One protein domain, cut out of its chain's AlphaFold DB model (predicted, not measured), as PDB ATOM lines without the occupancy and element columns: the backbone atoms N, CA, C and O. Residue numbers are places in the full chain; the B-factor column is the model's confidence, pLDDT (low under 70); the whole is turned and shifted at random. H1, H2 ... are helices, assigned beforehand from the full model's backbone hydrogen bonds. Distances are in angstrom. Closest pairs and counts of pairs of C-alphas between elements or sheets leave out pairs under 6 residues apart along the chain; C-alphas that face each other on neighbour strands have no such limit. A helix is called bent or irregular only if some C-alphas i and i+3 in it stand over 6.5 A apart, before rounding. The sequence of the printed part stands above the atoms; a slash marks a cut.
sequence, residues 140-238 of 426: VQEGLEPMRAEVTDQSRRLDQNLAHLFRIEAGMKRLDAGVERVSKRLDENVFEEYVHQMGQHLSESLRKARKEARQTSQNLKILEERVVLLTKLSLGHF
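What this domain is: This is residues 140 to 238 of the 426 residues of an uncharacterized protein of Caenorhabditis japonica (UniProt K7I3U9). Two long, nearly straight helices, H1 then H2, lie side by side as one long helical hairpin, crossing at a shallow angle, with the turn at one end and both ends of the printed part at the other. The printed part has 99 residues with two named helices and no named strand, all helix in class. It is an extended rod of 74 by 17 by 15 A, with a radius of gyration of the C-alphas of 22.3 A.

How they stand to each other: H1, residues 140 to 183, and H2, residues 188 to 234, form a helical hairpin over a tight link. They touch, the closest C-alphas being those of Ser 183 and Phe 191, 6.7 A apart. They run opposite ways at a shallow tilt of 15 degrees. O i to N i+4 pairs are within hydrogen-bond range in 38 of 40 cases in H1 and 42 of 43 in H2.

Where its parts are: H1 begins at C-alpha 140 (-21.311, 38.323, -56.307) and is 64.2 A long; it is irregular, but only just: C-alphas 143 and 146 are 6.7 A apart. H2 is 67.9 A long and ends at C-alpha 234 (-26.309, 33.951, -52.932).

The domain as a whole: The C-alphas farthest apart, of Asp 187 and Phe 238, are 74.6 A apart. The printed part has no cut. Residues 184 to 190, of which 188 to 190 belong to H2, stand free. Residues 140 to 141 and 236 to 238 have pLDDT under 70.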
ATOM      1  N   VAL A 140     -21.423  39.765 -56.596       69.75
ATOM      2  CA  VAL A 140     -21.311  38.323 -56.307       69.75
ATOM      3  C   VAL A 140     -20.078  37.731 -56.988       69.75
ATOM      4  O   VAL A 140     -19.343  36.960 -56.371       69.75
ATOM      5  N   GLN A 141     -19.815  38.104 -58.240       69.69
ATOM      6  CA  GLN A 141     -18.666  37.614 -58.991       69.69
ATOM      7  C   GLN A 141     -17.339  38.072 -58.366       69.69
ATOM      8  O   GLN A 141     -16.444  37.248 -58.172       69.69
ATOM      9  N   GLU A 142     -17.237  39.338 -57.956       74.75
ATOM     10  CA  GLU A 142     -16.066  39.877 -57.252       74.75
ATOM     11  C   GLU A 142     -15.810  39.173 -55.908       74.75
ATOM     12  O   GLU A 142     -14.656  38.919 -55.553       74.75
ATOM     13  N   GLY A 143     -16.865  38.772 -55.190       76.44
ATOM     14  CA  GLY A 143     -16.747  37.979 -53.960       76.44
ATOM     15  C   GLY A 143     -16.335  36.514 -54.180       76.44
ATOM     16  O   GLY A 143     -15.727  35.904 -53.296       76.44
ATOM     17  N   LEU A 144     -16.637  35.933 -55.348       76.88
ATOM     18  CA  LEU A 144     -16.332  34.531 -55.677       76.88
ATOM     19  C   LEU A 144     -14.898  34.316 -56.188       76.88
ATOM     20  O   LEU A 144     -14.326  33.246 -55.961       76.88
ATOM     21  N   GLU A 145     -14.296  35.308 -56.846       81.44
ATOM     22  CA  GLU A 145     -12.928  35.223 -57.381       81.44
ATOM     23  C   GLU A 145     -11.844  34.853 -56.344       81.44
ATOM     24  O   GLU A 145     -11.067  33.928 -56.613       81.44
ATOM     25  N   PRO A 146     -11.776  35.452 -55.133       81.19
ATOM     26  CA  PRO A 146     -10.773  35.055 -54.142       81.19
ATOM     27  C   PRO A 146     -10.939  33.599 -53.683       81.19
ATOM     28  O   PRO A 146      -9.946  32.898 -53.483       81.19
ATOM     29  N   MET A 147     -12.173  33.094 -53.593       73.38
ATOM     30  CA  MET A 147     -12.411  31.683 -53.275       73.38
ATOM     31  C   MET A 147     -12.032  30.758 -54.424       73.38
ATOM     32  O   MET A 147     -11.455  29.697 -54.192       73.38
ATOM     33  N   ARG A 148     -12.311  31.148 -55.672       78.00
ATOM     34  CA  ARG A 148     -11.873  30.400 -56.858       78.00
ATOM     35  C   ARG A 148     -10.346  30.294 -56.893       78.00
ATOM     36  O   ARG A 148      -9.816  29.213 -57.172       78.00
ATOM     37  N   ALA A 149      -9.641  31.376 -56.563       81.94
ATOM     38  CA  ALA A 149      -8.189  31.377 -56.428       81.94
ATOM     39  C   ALA A 149      -7.717  30.445 -55.295       81.94
ATOM     40  O   ALA A 149      -6.811  29.640 -55.518       81.94
ATOM     41  N   GLU A 150      -8.365  30.475 -54.124       82.69
ATOM     42  CA  GLU A 150      -8.044  29.591 -52.993       82.69
ATOM     43  C   GLU A 150      -8.257  28.106 -53.335       82.69
ATOM     44  O   GLU A 150      -7.358  27.292 -53.122       82.69
ATOM     45  N   VAL A 151      -9.396  27.741 -53.937       76.81
ATOM     46  CA  VAL A 151      -9.679  26.368 -54.406       76.81
ATOM     47  C   VAL A 151      -8.608  25.907 -55.397       76.81
ATOM     48  O   VAL A 151      -8.131  24.771 -55.327       76.81
ATOM     49  N   THR A 152      -8.209  26.788 -56.317       81.38
ATOM     50  CA  THR A 152      -7.192  26.482 -57.331       81.38
ATOM     51  C   THR A 152      -5.816  26.268 -56.696       81.38
ATOM     52  O   THR A 152      -5.126  25.308 -57.052       81.38
ATOM     53  N   ASP A 153      -5.424  27.095 -55.721       85.69
ATOM     54  CA  ASP A 153      -4.170  26.914 -54.977       85.69
ATOM     55  C   ASP A 153      -4.183  25.615 -54.159       85.69
ATOM     56  O   ASP A 153      -3.235  24.829 -54.215       85.69
ATOM     57  N   GLN A 154      -5.283  25.320 -53.461       78.25
ATOM     58  CA  GLN A 154      -5.423  24.077 -52.700       78.25
ATOM     59  C   GLN A 154      -5.378  22.837 -53.603       78.25
ATOM     60  O   GLN A 154      -4.713  21.853 -53.269       78.25
ATOM     61  N   SER A 155      -6.022  22.889 -54.773       80.44
ATOM     62  CA  SER A 155      -5.955  21.826 -55.781       80.44
ATOM     63  C   SER A 155      -4.513  21.590 -56.247       80.44
ATOM     64  O   SER A 155      -4.021  20.457 -56.221       80.44
ATOM     65  N   ARG A 156      -3.780  22.673 -56.545       85.06
ATOM     66  CA  ARG A 156      -2.363  22.616 -56.924       85.06
ATOM     67  C   ARG A 156      -1.487  22.007 -55.825       85.06
ATOM     68  O   ARG A 156      -0.620  21.187 -56.134       85.06
ATOM     69  N   ARG A 157      -1.701  22.368 -54.554       80.81
ATOM     70  CA  ARG A 157      -0.979  21.773 -53.411       80.81
ATOM     71  C   ARG A 157      -1.264  20.279 -53.276       80.81
ATOM     72  O   ARG A 157      -0.348  19.500 -53.020       80.81
ATOM     73  N   LEU A 158      -2.511  19.859 -53.488       79.31
ATOM     74  CA  LEU A 158      -2.883  18.446 -53.441       79.31
ATOM     75  C   LEU A 158      -2.184  17.641 -54.550       79.31
ATOM     76  O   LEU A 158      -1.672  16.554 -54.283       79.31
ATOM     77  N   ASP A 159      -2.086  18.190 -55.760       80.50
ATOM     78  CA  ASP A 159      -1.367  17.542 -56.862       80.50
ATOM     79  C   ASP A 159       0.149  17.475 -56.619       80.50
ATOM     80  O   ASP A 159       0.781  16.457 -56.912       80.50
ATOM     81  N   GLN A 160       0.741  18.504 -56.003       84.12
ATOM     82  CA  GLN A 160       2.140  18.465 -55.559       84.12
ATOM     83  C   GLN A 160       2.377  17.381 -54.499       84.12
ATOM     84  O   GLN A 160       3.359  16.637 -54.595       84.12
ATOM     85  N   ASN A 161       1.466  17.244 -53.532       80.50
ATOM     86  CA  ASN A 161       1.540  16.215 -52.494       80.50
ATOM     87  C   ASN A 161       1.413  14.805 -53.084       80.50
ATOM     88  O   ASN A 161       2.180  13.913 -52.722       80.50
ATOM     89  N   LEU A 162       0.509  14.602 -54.045       80.56
ATOM     90  CA  LEU A 162       0.389  13.331 -54.764       80.56
ATOM     91  C   LEU A 162       1.658  13.005 -55.557       80.56
ATOM     92  O   LEU A 162       2.169  11.890 -55.471       80.56
ATOM     93  N   ALA A 163       2.230  13.982 -56.263       82.12
ATOM     94  CA  ALA A 163       3.501  13.801 -56.961       82.12
ATOM     95  C   ALA A 163       4.666  13.485 -56.002       82.12
ATOM     96  O   ALA A 163       5.612  12.787 -56.376       82.12
ATOM     97  N   HIS A 164       4.635  13.998 -54.769       81.81
ATOM     98  CA  HIS A 164       5.600  13.642 -53.730       81.81
ATOM     99  C   HIS A 164       5.403  12.197 -53.242       81.81
ATOM    100  O   HIS A 164       6.373  11.446 -53.161       81.81
ATOM    101  N   LEU A 165       4.157  11.767 -53.017       78.94
ATOM    102  CA  LEU A 165       3.836  10.385 -52.642       78.94
ATOM    103  C   LEU A 165       4.270   9.374 -53.715       78.94
ATOM    104  O   LEU A 165       4.917   8.386 -53.377       78.94
ATOM    105  N   PHE A 166       4.023   9.650 -55.000       82.56
ATOM    106  CA  PHE A 166       4.499   8.786 -56.090       82.56
ATOM    107  C   PHE A 166       6.031   8.708 -56.158       82.56
ATOM    108  O   PHE A 166       6.592   7.652 -56.456       82.56
ATOM    109  N   ARG A 167       6.736   9.805 -55.847       84.38
ATOM    110  CA  ARG A 167       8.205   9.799 -55.750       84.38
ATOM    111  C   ARG A 167       8.702   8.945 -54.586       84.38
ATOM    112  O   ARG A 167       9.684   8.226 -54.770       84.38
ATOM    113  N   ILE A 168       8.027   8.989 -53.435       80.19
ATOM    114  CA  ILE A 168       8.325   8.115 -52.290       80.19
ATOM    115  C   ILE A 168       8.097   6.651 -52.672       80.19
ATOM    116  O   ILE A 168       8.985   5.834 -52.459       80.19
ATOM    117  N   GLU A 169       6.967   6.321 -53.300       82.50
ATOM    118  CA  GLU A 169       6.654   4.952 -53.728       82.50
ATOM    119  C   GLU A 169       7.703   4.407 -54.714       82.50
ATOM    120  O   GLU A 169       8.217   3.300 -54.550       82.50
ATOM    121  N   ALA A 170       8.100   5.209 -55.706       82.88
ATOM    122  CA  ALA A 170       9.180   4.852 -56.624       82.88
ATOM    123  C   ALA A 170      10.550   4.749 -55.922       82.88
ATOM    124  O   ALA A 170      11.425   4.001 -56.359       82.88
ATOM    125  N   GLY A 171      10.766   5.521 -54.854       84.56
ATOM    126  CA  GLY A 171      11.921   5.395 -53.965       84.56
ATOM    127  C   GLY A 171      11.934   4.049 -53.244       84.56
ATOM    128  O   GLY A 171      12.936   3.348 -53.314       84.56
ATOM    129  N   MET A 172      10.804   3.650 -52.653       79.50
ATOM    130  CA  MET A 172      10.647   2.364 -51.966       79.50
ATOM    131  C   MET A 172      10.876   1.181 -52.906       79.50
ATOM    132  O   MET A 172      11.688   0.323 -52.597       79.50
ATOM    133  N   LYS A 173      10.296   1.189 -54.115       83.50
ATOM    134  CA  LYS A 173      10.535   0.120 -55.108       83.50
ATOM    135  C   LYS A 173      12.014  -0.019 -55.487       83.50
ATOM    136  O   LYS A 173      12.509  -1.123 -55.704       83.50
ATOM    137  N   ARG A 174      12.742   1.101 -55.580       86.00
ATOM    138  CA  ARG A 174      14.195   1.091 -55.829       86.00
ATOM    139  C   ARG A 174      14.981   0.574 -54.629       86.00
ATOM    140  O   ARG A 174      15.994  -0.093 -54.829       86.00
ATOM    141  N   LEU A 175      14.514   0.890 -53.426       81.94
ATOM    142  CA  LEU A 175      15.065   0.403 -52.172       81.94
ATOM    143  C   LEU A 175      14.918  -1.113 -52.075       81.94
ATOM    144  O   LEU A 175      15.923  -1.778 -51.886       81.94
ATOM    145  N   ASP A 176      13.721  -1.651 -52.315       81.81
ATOM    146  CA  ASP A 176      13.434  -3.090 -52.278       81.81
ATOM    147  C   ASP A 176      14.333  -3.855 -53.258       81.81
ATOM    148  O   ASP A 176      14.993  -4.827 -52.894       81.81
ATOM    149  N   ALA A 177      14.474  -3.346 -54.487       84.69
ATOM    150  CA  ALA A 177      15.395  -3.915 -55.470       84.69
ATOM    151  C   ALA A 177      16.878  -3.789 -55.053       84.69
ATOM    152  O   ALA A 177      17.720  -4.583 -55.475       84.69
ATOM    153  N   GLY A 178      17.234  -2.766 -54.273       84.88
ATOM    154  CA  GLY A 178      18.567  -2.594 -53.696       84.88
ATOM    155  C   GLY A 178      18.839  -3.585 -52.566       84.88
ATOM    156  O   GLY A 178      19.864  -4.261 -52.590       84.88
ATOM    157  N   VAL A 179      17.890  -3.711 -51.640       80.69
ATOM    158  CA  VAL A 179      17.861  -4.665 -50.527       80.69
ATOM    159  C   VAL A 179      18.028  -6.086 -51.065       80.69
ATOM    160  O   VAL A 179      18.921  -6.794 -50.617       80.69
ATOM    161  N   GLU A 180      17.301  -6.471 -52.116       83.62
ATOM    162  CA  GLU A 180      17.437  -7.805 -52.718       83.62
ATOM    163  C   GLU A 180      18.835  -8.062 -53.324       83.62
ATOM    164  O   GLU A 180      19.353  -9.179 -53.282       83.62
ATOM    165  N   ARG A 181      19.485  -7.031 -53.885       86.06
ATOM    166  CA  ARG A 181      20.855  -7.151 -54.421       86.06
ATOM    167  C   ARG A 181      21.909  -7.246 -53.324       86.06
ATOM    168  O   ARG A 181      22.901  -7.947 -53.511       86.06
ATOM    169  N   VAL A 182      21.720  -6.508 -52.236       79.94
ATOM    170  CA  VAL A 182      22.671  -6.429 -51.122       79.94
ATOM    171  C   VAL A 182      22.534  -7.637 -50.190       79.94
ATOM    172  O   VAL A 182      23.553  -8.176 -49.775       79.94
ATOM    173  N   SER A 183      21.313  -8.135 -49.966       82.88
ATOM    174  CA  SER A 183      21.038  -9.377 -49.223       82.88
ATOM    175  C   SER A 183      21.806 -10.576 -49.789       82.88
ATOM    176  O   SER A 183      22.229 -11.449 -49.047       82.88
ATOM    177  N   LYS A 184      22.072 -10.590 -51.103       83.69
ATOM    178  CA  LYS A 184      22.868 -11.641 -51.763       83.69
ATOM    179  C   LYS A 184      24.383 -11.526 -51.521       83.69
ATOM    180  O   LYS A 184      25.121 -12.371 -52.021       83.69
ATOM    181  N   ARG A 185      24.873 -10.463 -50.868       82.88
ATOM    182  CA  ARG A 185      26.310 -10.127 -50.784       82.88
ATOM    183  C   ARG A 185      26.839  -9.836 -49.380       82.88
ATOM    184  O   ARG A 185      28.055  -9.814 -49.229       82.88
ATOM    185  N   LEU A 186      25.984  -9.551 -48.402       78.56
ATOM    186  CA  LEU A 186      26.400  -9.210 -47.038       78.56
ATOM    187  C   LEU A 186      26.083 -10.343 -46.061       78.56
ATOM    188  O   LEU A 186      25.068 -11.016 -46.215       78.56
ATOM    189  N   ASP A 187      26.935 -10.487 -45.041       80.31
ATOM    190  CA  ASP A 187      26.620 -11.247 -43.829       80.31
ATOM    191  C   ASP A 187      25.318 -10.723 -43.208       80.31
ATOM    192  O   ASP A 187      25.115  -9.507 -43.096       80.31
ATOM    193  N   GLU A 188      24.450 -11.650 -42.796       76.00
ATOM    194  CA  GLU A 188      23.067 -11.382 -42.373       76.00
ATOM    195  C   GLU A 188      22.982 -10.276 -41.303       76.00
ATOM    196  O   GLU A 188      22.130  -9.393 -41.386       76.00
ATOM    197  N   ASN A 189      23.941 -10.228 -40.375       79.69
ATOM    198  CA  ASN A 189      23.912  -9.313 -39.230       79.69
ATOM    199  C   ASN A 189      24.103  -7.826 -39.594       79.69
ATOM    200  O   ASN A 189      23.441  -6.964 -39.021       79.69
ATOM    201  N   VAL A 190      24.982  -7.494 -40.549       81.56
ATOM    202  CA  VAL A 190      25.214  -6.087 -40.958       81.56
ATOM    203  C   VAL A 190      24.060  -5.581 -41.825       81.56
ATOM    204  O   VAL A 190      23.718  -4.395 -41.827       81.56
ATOM    205  N   PHE A 191      23.439  -6.495 -42.567       80.06
ATOM    206  CA  PHE A 191      22.306  -6.184 -43.418       80.06
ATOM    207  C   PHE A 191      21.048  -5.849 -42.609       80.06
ATOM    208  O   PHE A 191      20.364  -4.877 -42.940       80.06
ATOM    209  N   GLU A 192      20.770  -6.588 -41.531       79.50
ATOM    210  CA  GLU A 192      19.594  -6.331 -40.691       79.50
ATOM    211  C   GLU A 192      19.615  -4.941 -40.047       79.50
ATOM    212  O   GLU A 192      18.609  -4.231 -40.095       79.50
ATOM    213  N   GLU A 193      20.757  -4.496 -39.512       83.44
ATOM    214  CA  GLU A 193      20.851  -3.182 -38.861       83.44
ATOM    215  C   GLU A 193      20.636  -2.027 -39.857       83.44
ATOM    216  O   GLU A 193      19.901  -1.073 -39.574       83.44
ATOM    217  N   TYR A 194      21.193  -2.143 -41.070       81.75
ATOM    218  CA  TYR A 194      20.997  -1.155 -42.135       81.75
ATOM    219  C   TYR A 194      19.541  -1.104 -42.621       81.75
ATOM    220  O   TYR A 194      18.961  -0.021 -42.760       81.75
ATOM    221  N   VAL A 195      18.921  -2.269 -42.853       83.81
ATOM    222  CA  VAL A 195      17.508  -2.360 -43.254       83.81
ATOM    223  C   VAL A 195      16.605  -1.788 -42.161       83.81
ATOM    224  O   VAL A 195      15.665  -1.053 -42.471       83.81
ATOM    225  N   HIS A 196      16.918  -2.040 -40.890       82.69
ATOM    226  CA  HIS A 196      16.160  -1.519 -39.761       82.69
ATOM    227  C   HIS A 196      16.232   0.015 -39.665       82.69
ATOM    228  O   HIS A 196      15.190   0.672 -39.605       82.69
ATOM    229  N   GLN A 197      17.429   0.616 -39.717       86.50
ATOM    230  CA  GLN A 197      17.583   2.081 -39.674       86.50
ATOM    231  C   GLN A 197      16.871   2.770 -40.848       86.50
ATOM    232  O   GLN A 197      16.155   3.764 -40.680       86.50
ATOM    233  N   MET A 198      17.014   2.216 -42.050       84.00
ATOM    234  CA  MET A 198      16.386   2.758 -43.251       84.00
ATOM    235  C   MET A 198      14.856   2.600 -43.218       84.00
ATOM    236  O   MET A 198      14.123   3.520 -43.601       84.00
ATOM    237  N   GLY A 199      14.366   1.474 -42.691       84.06
ATOM    238  CA  GLY A 199      12.948   1.217 -42.450       84.06
ATOM    239  C   GLY A 199      12.328   2.206 -41.460       84.06
ATOM    240  O   GLY A 199      11.222   2.702 -41.705       84.06
ATOM    241  N   GLN A 200      13.044   2.569 -40.392       86.44
ATOM    242  CA  GLN A 200      12.608   3.597 -39.441       86.44
ATOM    243  C   GLN A 200      12.479   4.973 -40.108       86.44
ATOM    244  O   GLN A 200      11.421   5.601 -40.016       86.44
ATOM    245  N   HIS A 201      13.498   5.406 -40.857       84.19
ATOM    246  CA  HIS A 201      13.487   6.706 -41.539       84.19
ATOM    247  C   HIS A 201      12.345   6.827 -42.569       84.19
ATOM    248  O   HIS A 201      11.659   7.854 -42.656       84.19
ATOM    249  N   LEU A 202      12.095   5.765 -43.344       80.62
ATOM    250  CA  LEU A 202      10.983   5.719 -44.300       80.62
ATOM    251  C   LEU A 202       9.622   5.711 -43.598       80.62
ATOM    252  O   LEU A 202       8.707   6.420 -44.026       80.62
ATOM    253  N   SER A 203       9.492   4.962 -42.503       78.88
ATOM    254  CA  SER A 203       8.259   4.902 -41.711       78.88
ATOM    255  C   SER A 203       7.897   6.266 -41.124       78.88
ATOM    256  O   SER A 203       6.734   6.676 -41.166       78.88
ATOM    257  N   GLU A 204       8.887   7.007 -40.631       87.06
ATOM    258  CA  GLU A 204       8.693   8.353 -40.097       87.06
ATOM    259  C   GLU A 204       8.335   9.366 -41.193       87.06
ATOM    260  O   GLU A 204       7.369  10.125 -41.050       87.06
ATOM    261  N   SER A 205       9.013   9.298 -42.343       81.44
ATOM    262  CA  SER A 205       8.697  10.120 -43.520       81.44
ATOM    263  C   SER A 205       7.267   9.883 -44.026       81.44
ATOM    264  O   SER A 205       6.522  10.832 -44.284       81.44
ATOM    265  N   LEU A 206       6.831   8.620 -44.101       77.62
ATOM    266  CA  LEU A 206       5.458   8.259 -44.467       77.62
ATOM    267  C   LEU A 206       4.441   8.725 -43.422       77.62
ATOM    268  O   LEU A 206       3.354   9.188 -43.779       77.62
ATOM    269  N   ARG A 207       4.771   8.632 -42.128       82.56
ATOM    270  CA  ARG A 207       3.906   9.121 -41.047       82.56
ATOM    271  C   ARG A 207       3.709  10.634 -41.138       82.56
ATOM    272  O   ARG A 207       2.580  11.093 -40.957       82.56
ATOM    273  N   LYS A 208       4.761  11.392 -41.464       86.00
ATOM    274  CA  LYS A 208       4.690  12.842 -41.697       86.00
ATOM    275  C   LYS A 208       3.820  13.177 -42.912       86.00
ATOM    276  O   LYS A 208       2.844  13.907 -42.763       86.00
ATOM    277  N   ALA A 209       4.073  12.544 -44.059       78.12
ATOM    278  CA  ALA A 209       3.282  12.757 -45.275       78.12
ATOM    279  C   ALA A 209       1.790  12.412 -45.079       78.12
ATOM    280  O   ALA A 209       0.909  13.127 -45.553       78.12
ATOM    281  N   ARG A 210       1.474  11.350 -44.321       80.56
ATOM    282  CA  ARG A 210       0.084  10.994 -43.971       80.56
ATOM    283  C   ARG A 210      -0.589  12.034 -43.072       80.56
ATOM    284  O   ARG A 210      -1.787  12.263 -43.232       80.56
ATOM    285  N   LYS A 211       0.137  12.640 -42.126       86.00
ATOM    286  CA  LYS A 211      -0.395  13.730 -41.288       86.00
ATOM    287  C   LYS A 211      -0.720  14.962 -42.137       86.00
ATOM    288  O   LYS A 211      -1.833  15.467 -42.040       86.00
ATOM    289  N   GLU A 212       0.196  15.370 -43.013       81.12
ATOM    290  CA  GLU A 212      -0.005  16.497 -43.938       81.12
ATOM    291  C   GLU A 212      -1.197  16.245 -44.877       81.12
ATOM    292  O   GLU A 212      -2.074  17.097 -45.014       81.12
ATOM    293  N   ALA A 213      -1.315  15.037 -45.436       75.88
ATOM    294  CA  ALA A 213      -2.456  14.659 -46.269       75.88
ATOM    295  C   ALA A 213      -3.797  14.750 -45.510       75.88
ATOM    296  O   ALA A 213      -4.768  15.300 -46.032       75.88
ATOM    297  N   ARG A 214      -3.857  14.274 -44.256       81.12
ATOM    298  CA  ARG A 214      -5.063  14.395 -43.411       81.12
ATOM    299  C   ARG A 214      -5.427  15.852 -43.136       81.12
ATOM    300  O   ARG A 214      -6.599  16.195 -43.242       81.12
ATOM    301  N   GLN A 215      -4.438  16.697 -42.848       86.44
ATOM    302  CA  GLN A 215      -4.654  18.128 -42.635       86.44
ATOM    303  C   GLN A 215      -5.195  18.806 -43.901       86.44
ATOM    304  O   GLN A 215      -6.195  19.515 -43.840       86.44
ATOM    305  N   THR A 216      -4.619  18.522 -45.075       78.00
ATOM    306  CA  THR A 216      -5.142  19.062 -46.344       78.00
ATOM    307  C   THR A 216      -6.563  18.583 -46.652       78.00
ATOM    308  O   THR A 216      -7.381  19.365 -47.127       78.00
ATOM    309  N   SER A 217      -6.899  17.332 -46.321       81.38
ATOM    310  CA  SER A 217      -8.261  16.812 -46.479       81.38
ATOM    311  C   SER A 217      -9.266  17.499 -45.550       81.38
ATOM    312  O   SER A 217     -10.401  17.718 -45.962       81.38
ATOM    313  N   GLN A 218      -8.873  17.847 -44.321       85.31
ATOM    314  CA  GLN A 218      -9.720  18.618 -43.406       85.31
ATOM    315  C   GLN A 218      -9.948  20.042 -43.925       85.31
ATOM    316  O   GLN A 218     -11.087  20.497 -43.946       85.31
ATOM    317  N   ASN A 219      -8.903  20.702 -44.431       80.88
ATOM    318  CA  ASN A 219      -9.023  22.038 -45.024       80.88
ATOM    319  C   ASN A 219      -9.967  22.048 -46.236       80.88
ATOM    320  O   ASN A 219     -10.781  22.959 -46.363       80.88
ATOM    321  N   LEU A 220      -9.914  21.013 -47.083       79.06
ATOM    322  CA  LEU A 220     -10.826  20.879 -48.223       79.06
ATOM    323  C   LEU A 220     -12.288  20.708 -47.793       79.06
ATOM    324  O   LEU A 220     -13.160  21.296 -48.420       79.06
ATOM    325  N   LYS A 221     -12.565  19.964 -46.711       82.94
ATOM    326  CA  LYS A 221     -13.930  19.849 -46.166       82.94
ATOM    327  C   LYS A 221     -14.459  21.186 -45.655       82.94
ATOM    328  O   LYS A 221     -15.593  21.540 -45.945       82.94
ATOM    329  N   ILE A 222     -13.624  21.945 -44.944       83.81
ATOM    330  CA  ILE A 222     -13.986  23.288 -44.469       83.81
ATOM    331  C   ILE A 222     -14.285  24.207 -45.662       83.81
ATOM    332  O   ILE A 222     -15.241  24.979 -45.630       83.81
ATOM    333  N   LEU A 223     -13.489  24.118 -46.730       79.31
ATOM    334  CA  LEU A 223     -13.714  24.902 -47.942       79.31
ATOM    335  C   LEU A 223     -15.006  24.491 -48.667       79.31
ATOM    336  O   LEU A 223     -15.747  25.353 -49.129       79.31
ATOM    337  N   GLU A 224     -15.309  23.196 -48.732       82.06
ATOM    338  CA  GLU A 224     -16.562  22.681 -49.295       82.06
ATOM    339  C   GLU A 224     -17.779  23.207 -48.516       82.06
ATOM    340  O   GLU A 224     -18.715  23.736 -49.118       82.06
ATOM    341  N   GLU A 225     -17.732  23.173 -47.181       84.00
ATOM    342  CA  GLU A 225     -18.767  23.753 -46.316       84.00
ATOM    343  C   GLU A 225     -18.932  25.268 -46.546       84.00
ATOM    344  O   GLU A 225     -20.064  25.754 -46.638       84.00
ATOM    345  N   ARG A 226     -17.826  26.014 -46.723       77.50
ATOM    346  CA  ARG A 226     -17.851  27.449 -47.073       77.50
ATOM    347  C   ARG A 226     -18.556  27.705 -48.400       77.50
ATOM    348  O   ARG A 226     -19.417  28.580 -48.471       77.50
ATOM    349  N   VAL A 227     -18.215  26.942 -49.438       77.88
ATOM    350  CA  VAL A 227     -18.816  27.093 -50.772       77.88
ATOM    351  C   VAL A 227     -20.311  26.788 -50.723       77.88
ATOM    352  O   VAL A 227     -21.102  27.551 -51.275       77.88
ATOM    353  N   VAL A 228     -20.728  25.734 -50.012       81.50
ATOM    354  CA  VAL A 228     -22.152  25.396 -49.844       81.50
ATOM    355  C   VAL A 228     -22.913  26.529 -49.151       81.50
ATOM    356  O   VAL A 228     -24.000  26.897 -49.594       81.50
ATOM    357  N   LEU A 229     -22.353  27.117 -48.093       80.19
ATOM    358  CA  LEU A 229     -22.999  28.220 -47.374       80.19
ATOM    359  C   LEU A 229     -23.097  29.495 -48.205       80.19
ATOM    360  O   LEU A 229     -24.149  30.126 -48.223       80.19
ATOM    361  N   LEU A 230     -22.041  29.851 -48.933       76.75
ATOM    362  CA  LEU A 230     -22.054  31.026 -49.807       76.75
ATOM    363  C   LEU A 230     -22.989  30.836 -51.003       76.75
ATOM    364  O   LEU A 230     -23.650  31.781 -51.428       76.75
ATOM    365  N   THR A 231     -23.138  29.600 -51.483       77.50
ATOM    366  CA  THR A 231     -24.157  29.255 -52.484       77.50
ATOM    367  C   THR A 231     -25.568  29.437 -51.915       77.50
ATOM    368  O   THR A 231     -26.420  30.035 -52.561       77.50
ATOM    369  N   LYS A 232     -25.828  29.001 -50.675       76.88
ATOM    370  CA  LYS A 232     -27.128  29.226 -50.015       76.88
ATOM    371  C   LYS A 232     -27.436  30.712 -49.796       76.88
ATOM    372  O   LYS A 232     -28.566  31.129 -50.023       76.88
ATOM    373  N   LEU A 233     -26.434  31.500 -49.394       76.19
ATOM    374  CA  LEU A 233     -26.548  32.954 -49.215       76.19
ATOM    375  C   LEU A 233     -26.829  33.681 -50.535       76.19
ATOM    376  O   LEU A 233     -27.704  34.540 -50.576       76.19
ATOM    377  N   SER A 234     -26.133  33.318 -51.615       71.00
ATOM    378  CA  SER A 234     -26.309  33.951 -52.932       71.00
ATOM    379  C   SER A 234     -27.627  33.591 -53.619       71.00
ATOM    380  O   SER A 234     -28.174  34.417 -54.340       71.00
ATOM    381  N   LEU A 235     -28.185  32.405 -53.362       75.62
ATOM    382  CA  LEU A 235     -29.477  31.992 -53.923       75.62
ATOM    383  C   LEU A 235     -30.689  32.687 -53.276       75.62
ATOM    384  O   LEU A 235     -31.823  32.371 -53.634       75.62
ATOM    385  N   GLY A 236     -30.496  33.590 -52.306       66.19
ATOM    386  CA  GLY A 236     -31.594  34.327 -51.669       66.19
ATOM    387  C   GLY A 236     -32.614  33.436 -50.948       66.19
ATOM    388  O   GLY A 236     -33.677  33.905 -50.558       66.19
ATOM    389  N   HIS A 237     -32.298  32.152 -50.745       54.22
ATOM    390  CA  HIS A 237     -33.141  31.174 -50.057       54.22
ATOM    391  C   HIS A 237     -33.024  31.327 -48.535       54.22
ATOM    392  O   HIS A 237     -32.803  30.360 -47.812       54.22
ATOM    393  N   PHE A 238     -33.172  32.555 -48.043       56.62
ATOM    394  CA  PHE A 238     -33.504  32.788 -46.648       56.62
ATOM    395  C   PHE A 238     -35.001  33.073 -46.596       56.62
ATOM    396  O   PHE A 238     -35.408  34.203 -46.877       56.62
TER     397      PHE A 238